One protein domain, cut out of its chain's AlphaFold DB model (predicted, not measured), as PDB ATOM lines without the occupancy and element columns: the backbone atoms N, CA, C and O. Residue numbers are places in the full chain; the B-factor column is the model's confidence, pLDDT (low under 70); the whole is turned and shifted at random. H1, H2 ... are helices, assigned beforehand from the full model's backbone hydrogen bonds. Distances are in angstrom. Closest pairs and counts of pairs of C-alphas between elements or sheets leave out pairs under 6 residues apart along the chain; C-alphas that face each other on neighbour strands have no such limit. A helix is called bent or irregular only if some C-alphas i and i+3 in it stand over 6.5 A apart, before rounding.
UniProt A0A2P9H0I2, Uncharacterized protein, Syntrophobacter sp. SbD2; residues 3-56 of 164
ATOM      1  N   LEU A   3     -30.167 -36.156  -9.179       64.94
ATOM      2  CA  LEU A   3     -30.050 -36.362 -10.620       64.94
ATOM      3  C   LEU A   3     -28.856 -37.280 -10.859       64.94
ATOM      4  O   LEU A   3     -27.722 -36.901 -10.578       64.94
ATOM      5  N   ALA A   4     -29.114 -38.495 -11.348       67.38
ATOM      6  CA  ALA A   4     -28.080 -39.488 -11.658       67.38
ATOM      7  C   ALA A   4     -27.066 -39.734 -10.512       67.38
ATOM      8  O   ALA A   4     -25.878 -39.928 -10.759       67.38
ATOM      9  N   GLY A   5     -27.526 -39.721  -9.254       70.94
ATOM     10  CA  GLY A   5     -26.674 -39.958  -8.083       70.94
ATOM     11  C   GLY A   5     -25.915 -38.732  -7.569       70.94
ATOM     12  O   GLY A   5     -25.129 -38.870  -6.635       70.94
ATOM     13  N   MET A   6     -26.149 -37.543  -8.132       73.88
ATOM     14  CA  MET A   6     -25.610 -36.279  -7.628       73.88
ATOM     15  C   MET A   6     -26.698 -35.502  -6.884       73.88
ATOM     16  O   MET A   6     -27.795 -35.299  -7.416       73.88
ATOM     17  N   ASP A   7     -26.382 -35.037  -5.676       76.62
ATOM     18  CA  ASP A   7     -27.223 -34.083  -4.956       76.62
ATOM     19  C   ASP A   7     -26.978 -32.690  -5.526       76.62
ATOM     20  O   ASP A   7     -25.928 -32.080  -5.325       76.62
ATOM     21  N   VAL A   8     -27.950 -32.213  -6.302       76.19
ATOM     22  CA  VAL A   8     -27.895 -30.902  -6.949       76.19
ATOM     23  C   VAL A   8     -28.924 -29.985  -6.298       76.19
ATOM     24  O   VAL A   8     -30.110 -30.327  -6.200       76.19
ATOM     25  N   GLU A   9     -28.464 -28.820  -5.856       82.69
ATOM     26  CA  GLU A   9     -29.298 -27.708  -5.399       82.69
ATOM     27  C   GLU A   9     -29.475 -26.734  -6.567       82.69
ATOM     28  O   GLU A   9     -28.502 -26.157  -7.055       82.69
ATOM     29  N   LEU A  10     -30.705 -26.577  -7.065       83.81
ATOM     30  CA  LEU A  10     -31.003 -25.699  -8.204       83.81
ATOM     31  C   LEU A  10     -31.552 -24.342  -7.742       83.81
ATOM     32  O   LEU A  10     -31.897 -23.512  -8.573       83.81
ATOM     33  N   THR A  11     -31.561 -24.088  -6.429       86.00
ATOM     34  CA  THR A  11     -31.765 -22.779  -5.789       86.00
ATOM     35  C   THR A  11     -32.977 -22.003  -6.334       86.00
ATOM     36  O   THR A  11     -32.877 -20.823  -6.663       86.00
ATOM     37  N   GLY A  12     -34.132 -22.661  -6.460       86.81
ATOM     38  CA  GLY A  12     -35.383 -22.058  -6.935       86.81
ATOM     39  C   GLY A  12     -35.647 -22.216  -8.437       86.81
ATOM     40  O   GLY A  12     -36.736 -21.873  -8.897       86.81
ATOM     41  N   PHE A  13     -34.701 -22.765  -9.207       91.62
ATOM     42  CA  PHE A  13     -34.889 -23.087 -10.627       91.62
ATOM     43  C   PHE A  13     -35.409 -24.511 -10.869       91.62
ATOM     44  O   PHE A  13     -35.670 -24.869 -12.019       91.62
ATOM     45  N   GLU A  14     -35.601 -25.320  -9.819       89.56
ATOM     46  CA  GLU A  14     -36.090 -26.701  -9.913       89.56
ATOM     47  C   GLU A  14     -37.341 -26.822 -10.801       89.56
ATOM     48  O   GLU A  14     -37.329 -27.661 -11.705       89.56
ATOM     49  N   PRO A  15     -38.394 -25.985 -10.647       90.88
ATOM     50  CA  PRO A  15     -39.597 -26.128 -11.464       90.88
ATOM     51  C   PRO A  15     -39.329 -25.906 -12.958       90.88
ATOM     52  O   PRO A  15     -39.812 -26.670 -13.791       90.88
ATOM     53  N   ALA A  16     -38.512 -24.905 -13.301       93.75
ATOM     54  CA  ALA A  16     -38.192 -24.558 -14.686       93.75
ATOM     55  C   ALA A  16     -37.311 -25.620 -15.362       93.75
ATOM     56  O   ALA A  16     -37.505 -25.947 -16.538       93.75
ATOM     57  N   VAL A  17     -36.359 -26.193 -14.617       93.00
ATOM     58  CA  VAL A  17     -35.519 -27.294 -15.107       93.00
ATOM     59  C   VAL A  17     -36.371 -28.537 -15.344       93.00
ATOM     60  O   VAL A  17     -36.287 -29.127 -16.418       93.00
ATOM     61  N   MET A  18     -37.241 -28.898 -14.397       90.81
ATOM     62  CA  MET A  18     -38.117 -30.067 -14.526       90.81
ATOM     63  C   MET A  18     -39.109 -29.939 -15.680       90.81
ATOM     64  O   MET A  18     -39.305 -30.895 -16.428       90.81
ATOM     65  N   GLU A  19     -39.699 -28.759 -15.871       95.44
ATOM     66  CA  GLU A  19     -40.560 -28.498 -17.024       95.44
ATOM     67  C   GLU A  19     -39.792 -28.660 -18.344       95.44
ATOM     68  O   GLU A  19     -40.298 -29.252 -19.297       95.44
ATOM     69  N   THR A  20     -38.552 -28.167 -18.400       95.06
ATOM     70  CA  THR A  20     -37.707 -28.282 -19.594       95.06
ATOM     71  C   THR A  20     -37.334 -29.734 -19.883       95.06
ATOM     72  O   THR A  20     -37.469 -30.174 -21.022       95.06
ATOM     73  N   LEU A  21     -36.916 -30.491 -18.866       94.19
ATOM     74  CA  LEU A  21     -36.598 -31.914 -19.008       94.19
ATOM     75  C   LEU A  21     -37.803 -32.698 -19.523       94.19
ATOM     76  O   LEU A  21     -37.672 -33.429 -20.501       94.19
ATOM     77  N   LYS A  22     -38.989 -32.456 -18.954       95.88
ATOM     78  CA  LYS A  22     -40.231 -33.078 -19.417       95.88
ATOM     79  C   LYS A  22     -40.512 -32.775 -20.893       95.88
ATOM     80  O   LYS A  22     -40.830 -33.686 -21.645       95.88
ATOM     81  N   LYS A  23     -40.341 -31.523 -21.339       96.19
ATOM     82  CA  LYS A  23     -40.505 -31.156 -22.762       96.19
ATOM     83  C   LYS A  23     -39.502 -31.867 -23.672       96.19
ATOM     84  O   LYS A  23     -39.857 -32.254 -24.780       96.19
ATOM     85  N   LEU A  24     -38.252 -32.018 -23.230       96.38
ATOM     86  CA  LEU A  24     -37.224 -32.732 -23.992       96.38
ATOM     87  C   LEU A  24     -37.532 -34.233 -24.089       96.38
ATOM     88  O   LEU A  24     -37.332 -34.817 -25.152       96.38
ATOM     89  N   GLU A  25     -38.045 -34.834 -23.014       96.06
ATOM     90  CA  GLU A  25     -38.503 -36.228 -22.992       96.06
ATOM     91  C   GLU A  25     -39.722 -36.439 -23.900       96.06
ATOM     92  O   GLU A  25     -39.703 -37.326 -24.748       96.06
ATOM     93  N   GLU A  26     -40.749 -35.590 -23.795       96.56
ATOM     94  CA  GLU A  26     -41.948 -35.644 -24.649       96.56
ATOM     95  C   GLU A  26     -41.619 -35.473 -26.140       96.56
ATOM     96  O   GLU A  26     -42.308 -36.023 -26.999       96.56
ATOM     97  N   ALA A  27     -40.558 -34.727 -26.457       95.38
ATOM     98  CA  ALA A  27     -40.088 -34.516 -27.822       95.38
ATOM     99  C   ALA A  27     -39.154 -35.622 -28.345       95.38
ATOM    100  O   ALA A  27     -38.693 -35.502 -29.485       95.38
ATOM    101  N   ASP A  28     -38.842 -36.635 -27.528       96.50
ATOM    102  CA  ASP A  28     -37.804 -37.646 -27.768       96.50
ATOM    103  C   ASP A  28     -36.474 -37.021 -28.235       96.50
ATOM    104  O   ASP A  28     -35.812 -37.459 -29.181       96.50
ATOM    105  N   PHE A  29     -36.110 -35.903 -27.598       96.69
ATOM    106  CA  PHE A  29     -35.060 -35.014 -28.086       96.69
ATOM    107  C   PHE A  29     -33.718 -35.733 -28.209       96.69
ATOM    108  O   PHE A  29     -33.011 -35.559 -29.198       96.69
ATOM    109  N   CYS A  30     -33.355 -36.546 -27.213       95.12
ATOM    110  CA  CYS A  30     -32.073 -37.241 -27.203       95.12
ATOM    111  C   CYS A  30     -31.953 -38.251 -28.348       95.12
ATOM    112  O   CYS A  30     -30.925 -38.249 -29.023       95.12
ATOM    113  N   ALA A  31     -32.967 -39.088 -28.592       96.06
ATOM    114  CA  ALA A  31     -32.908 -40.070 -29.673       96.06
ATOM    115  C   ALA A  31     -32.851 -39.374 -31.038       96.06
ATOM    116  O   ALA A  31     -31.939 -39.624 -31.827       96.06
ATOM    117  N   ARG A  32     -33.734 -38.395 -31.258       96.69
ATOM    118  CA  ARG A  32     -33.774 -37.594 -32.490       96.69
ATOM    119  C   ARG A  32     -32.488 -36.807 -32.730       96.69
ATOM    120  O   ARG A  32     -32.040 -36.681 -33.869       96.69
ATOM    121  N   LEU A  33     -31.844 -36.316 -31.667       95.88
ATOM    122  CA  LEU A  33     -30.542 -35.655 -31.755       95.88
ATOM    123  C   LEU A  33     -29.490 -36.628 -32.294       95.88
ATOM    124  O   LEU A  33     -28.748 -36.275 -33.208       95.88
ATOM    125  N   TRP A  34     -29.442 -37.853 -31.765       94.50
ATOM    126  CA  TRP A  34     -28.523 -38.893 -32.234       94.50
ATOM    127  C   TRP A  34     -28.808 -39.347 -33.671       94.50
ATOM    128  O   TRP A  34     -27.867 -39.638 -34.411       94.50
ATOM    129  N   GLU A  35     -30.072 -39.323 -34.095       94.25
ATOM    130  CA  GLU A  35     -30.493 -39.533 -35.488       94.25
ATOM    131  C   GLU A  35     -30.207 -38.333 -36.404       94.25
ATOM    132  O   GLU A  35     -30.381 -38.418 -37.620       94.25
ATOM    133  N   LYS A  36     -29.688 -37.236 -35.838       94.62
ATOM    134  CA  LYS A  36     -29.387 -35.980 -36.529       94.62
ATOM    135  C   LYS A  36     -30.624 -35.348 -37.163       94.62
ATOM    136  O   LYS A  36     -30.532 -34.800 -38.262       94.62
ATOM    137  N   ASP A  37     -31.757 -35.392 -36.469       96.06
ATOM    138  CA  ASP A  37     -32.993 -34.753 -36.912       96.06
ATOM    139  C   ASP A  37     -32.905 -33.216 -36.785       96.06
ATOM    140  O   ASP A  37     -32.902 -32.674 -35.674       96.06
ATOM    141  N   PRO A  38     -32.847 -32.463 -37.901       95.50
ATOM    142  CA  PRO A  38     -32.758 -31.009 -37.845       95.50
ATOM    143  C   PRO A  38     -34.098 -30.338 -37.489       95.50
ATOM    144  O   PRO A  38     -34.111 -29.161 -37.111       95.50
ATOM    145  N   ALA A  39     -35.217 -31.072 -37.565       94.81
ATOM    146  CA  ALA A  39     -36.545 -30.585 -37.200       94.81
ATOM    147  C   ALA A  39     -36.699 -30.347 -35.690       94.81
ATOM    148  O   ALA A  39     -37.681 -29.745 -35.261       94.81
ATOM    149  N   LEU A  40     -35.712 -30.754 -34.882       94.44
ATOM    150  CA  LEU A  40     -35.616 -30.391 -33.467       94.44
ATOM    151  C   LEU A  40     -35.522 -28.877 -33.231       94.44
ATOM    152  O   LEU A  40     -35.910 -28.410 -32.162       94.44
ATOM    153  N   TRP A  41     -35.030 -28.107 -34.207       94.19
ATOM    154  CA  TRP A  41     -34.891 -26.652 -34.064       94.19
ATOM    155  C   TRP A  41     -35.700 -25.856 -35.077       94.19
ATOM    156  O   TRP A  41     -36.258 -24.820 -34.716       94.19
ATOM    157  N   LYS A  42     -35.728 -26.275 -36.346       94.44
ATOM    158  CA  LYS A  42     -36.316 -25.487 -37.439       94.44
ATOM    159  C   LYS A  42     -37.033 -26.381 -38.441       94.44
ATOM    160  O   LYS A  42     -36.554 -27.459 -38.777       94.44
ATOM    161  N   MET A  43     -38.162 -25.899 -38.957       93.56
ATOM    162  CA  MET A  43     -38.936 -26.585 -40.003       93.56
ATOM    163  C   MET A  43     -38.566 -26.123 -41.419       93.56
ATOM    164  O   MET A  43     -38.930 -26.780 -42.390       93.56
ATOM    165  N   ASP A  44     -37.843 -25.006 -41.549       96.50
ATOM    166  CA  ASP A  44     -37.388 -24.504 -42.845       96.50
ATOM    167  C   ASP A  44     -36.331 -25.430 -43.465       96.50
ATOM    168  O   ASP A  44     -35.341 -25.792 -42.829       96.50
ATOM    169  N   GLN A  45     -36.515 -25.792 -44.736       93.25
ATOM    170  CA  GLN A  45     -35.660 -26.769 -45.413       93.25
ATOM    171  C   GLN A  45     -34.218 -26.283 -45.627       93.25
ATOM    172  O   GLN A  45     -33.298 -27.104 -45.685       93.25
ATOM    173  N   VAL A  46     -33.998 -24.974 -45.788       94.12
ATOM    174  CA  VAL A  46     -32.651 -24.414 -45.975       94.12
ATOM    175  C   VAL A  46     -31.904 -24.450 -44.647       94.12
ATOM    176  O   VAL A  46     -30.773 -24.940 -44.594       94.12
ATOM    177  N   GLU A  47     -32.552 -24.017 -43.568       94.62
ATOM    178  CA  GLU A  47     -31.999 -24.086 -42.214       94.62
ATOM    179  C   GLU A  47     -31.735 -25.536 -41.790       94.62
ATOM    180  O   GLU A  47     -30.664 -25.837 -41.257       94.62
ATOM    181  N   GLN A  48     -32.642 -26.465 -42.105       94.69
ATOM    182  CA  GLN A  48     -32.476 -27.875 -41.761       94.69
ATOM    183  C   GLN A  48     -31.214 -28.493 -42.364       94.69
ATOM    184  O   GLN A  48     -30.512 -29.243 -41.685       94.69
ATOM    185  N   LYS A  49     -30.864 -28.147 -43.610       92.56
ATOM    186  CA  LYS A  49     -29.612 -28.616 -44.228       92.56
ATOM    187  C   LYS A  49     -28.383 -28.108 -43.477       92.56
ATOM    188  O   LYS A  49     -27.416 -28.850 -43.308       92.56
ATOM    189  N   ILE A  50     -28.408 -26.856 -43.021       94.38
ATOM    190  CA  ILE A  50     -27.311 -26.267 -42.240       94.38
ATOM    191  C   ILE A  50     -27.177 -26.996 -40.899       94.38
ATOM    192  O   ILE A  50     -26.072 -27.383 -40.521       94.38
ATOM    193  N   ILE A  51     -28.296 -27.236 -40.215       94.44
ATOM    194  CA  ILE A  51     -28.336 -27.905 -38.910       94.44
ATOM    195  C   ILE A  51     -27.859 -29.358 -39.024       94.44
ATOM    196  O   ILE A  51     -26.984 -29.779 -38.267       94.44
ATOM    197  N   ALA A  52     -28.345 -30.108 -40.018       90.88
ATOM    198  CA  ALA A  52     -27.912 -31.482 -40.274       90.88
ATOM    199  C   ALA A  52     -26.396 -31.577 -40.516       90.88
ATOM    200  O   ALA A  52     -25.723 -32.438 -39.946       90.88
ATOM    201  N   ASN A  53     -25.835 -30.642 -41.292       90.19
ATOM    202  CA  ASN A  53     -24.391 -30.560 -41.514       90.19
ATOM    203  C   ASN A  53     -23.620 -30.204 -40.232       90.19
ATOM    204  O   ASN A  53     -22.535 -30.741 -39.995       90.19
ATOM    205  N   ALA A  54     -24.175 -29.335 -39.384       92.19
ATOM    206  CA  ALA A  54     -23.567 -28.960 -38.112       92.19
ATOM    207  C   ALA A  54     -23.535 -30.120 -37.099       92.19
ATOM    208  O   ALA A  54     -22.633 -30.162 -36.268       92.19
ATOM    209  N   MET A  55     -24.440 -31.101 -37.193       95.06
ATOM    210  CA  MET A  55     -24.494 -32.285 -36.316       95.06
ATOM    211  C   MET A  55     -23.457 -33.376 -36.645       95.06
ATOM    212  O   MET A  55     -23.462 -34.462 -36.060       95.06
ATOM    213  N   GLY A  56     -22.510 -33.101 -37.545       90.81
ATOM    214  CA  GLY A  56     -21.403 -34.008 -37.865       90.81
ATOM    215  C   GLY A  56     -20.447 -34.312 -36.702       90.81
ATOM    216  O   GLY A  56     -19.617 -35.206 -36.828       90.81
TER     217      GLY A  56
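Overview. This is residues 3 to 56 of the 164 residues of an uncharacterized protein of Syntrophobacter sp. SbD2 (UniProt A0A2P9H0I2). Three helices follow one another in an open, drawn-out string, with no two of them in clear contact: a tail leads into H1, H2 is a short piece after a steep turn, and the link after it folds round to H3 at the far end. Residues 3 to 20, of which 14 to 20 belong to H1, stick out from the rest; the body without them spans 29 by 19 by 11 A. The printed part has 54 residues with three named helices, H1, H2 and H3 in that order, and no named strand; the class is all helix, with 31 of the 54 residues in named helices. The whole is only just loose, close to extended, with a radius of gyration of the C-alphas of 14.8 A, and the C-alphas span 41 by 20 by 17 A.

Arrangement. From the first printed residue, Leu 3, the stretch to residue 13 has no named element. Helix H1, residues 14 to 26, follows it. The stretch that stands free is residues 3 to 20, of which 14 to 20 belong to H1: there no C-alpha 8 or more residues apart along the chain lies within 10 A. A tight link of 2 residues, Ala 27 and Asp 28, joins H1 to helix H2, residues 29 to 34. H1 and H2 are close but not clearly touching, with 1 pair of C-alphas within 8 A. Their closest C-alphas are those of Leu 24 and Cys 30, 7.6 A apart. H1 and H2 stand at a steep tilt of 54 degrees and run the same way, with their centres 15.5 A apart. A short link of 10 residues leads from H2 to helix H3, residues 45 to 56. Within that link residues 38 to 40 are helix, a run too short to bear a name. H2 and H3 are apart, but only just: their closest C-alphas are 8.3 A apart. H1 and H3 are apart, with no C-alpha of the one within 8 A of the other. In H1 and H2 every O i to N i+4 pair of the backbone is within hydrogen-bond range, and in H3 7 of 8 such pairs are.

Along the chain. The first printed C-alpha, that of Leu 3, is at (-30.050, -36.362, -10.620). H1 begins at Glu 14, with its C-alpha at (-36.090, -26.701, -9.913), and ends at Glu 26. It is the longest helix by residues, with 13, and measures 18.2 A from first to last C-alpha. H2 runs from Phe 29, with its C-alpha at (-35.060, -35.014, -28.086), to Trp 34; it has 6 residues and measures 8.7 A from first to last C-alpha. H3 runs from Gln 45 to Gly 56, 12 residues, and measures 17.7 A from first to last C-alpha. It ends with C-alpha 56 at (-21.403, -34.008, -37.865). The three helices are not bent.

Size, cuts and confidence. The two C-alphas farthest apart are those of Asp 7 and Val 46, 42.5 A, while the first and last printed C-alphas, those of Leu 3 and Gly 56, are 28.7 A apart. The outline of the whole is a rod. Without the stretch that stands free, the body has 36 residues, spans 29 by 19 by 11 A and has a radius of gyration of 10.0 A. The printed part has no cut and no long link between its named helices. It begins at residue 3 and ends at residue 56 of a full chain of 164 residues. The mean pLDDT of the printed part is 91.1; confidence is low, under 70, at residues 3 to 4.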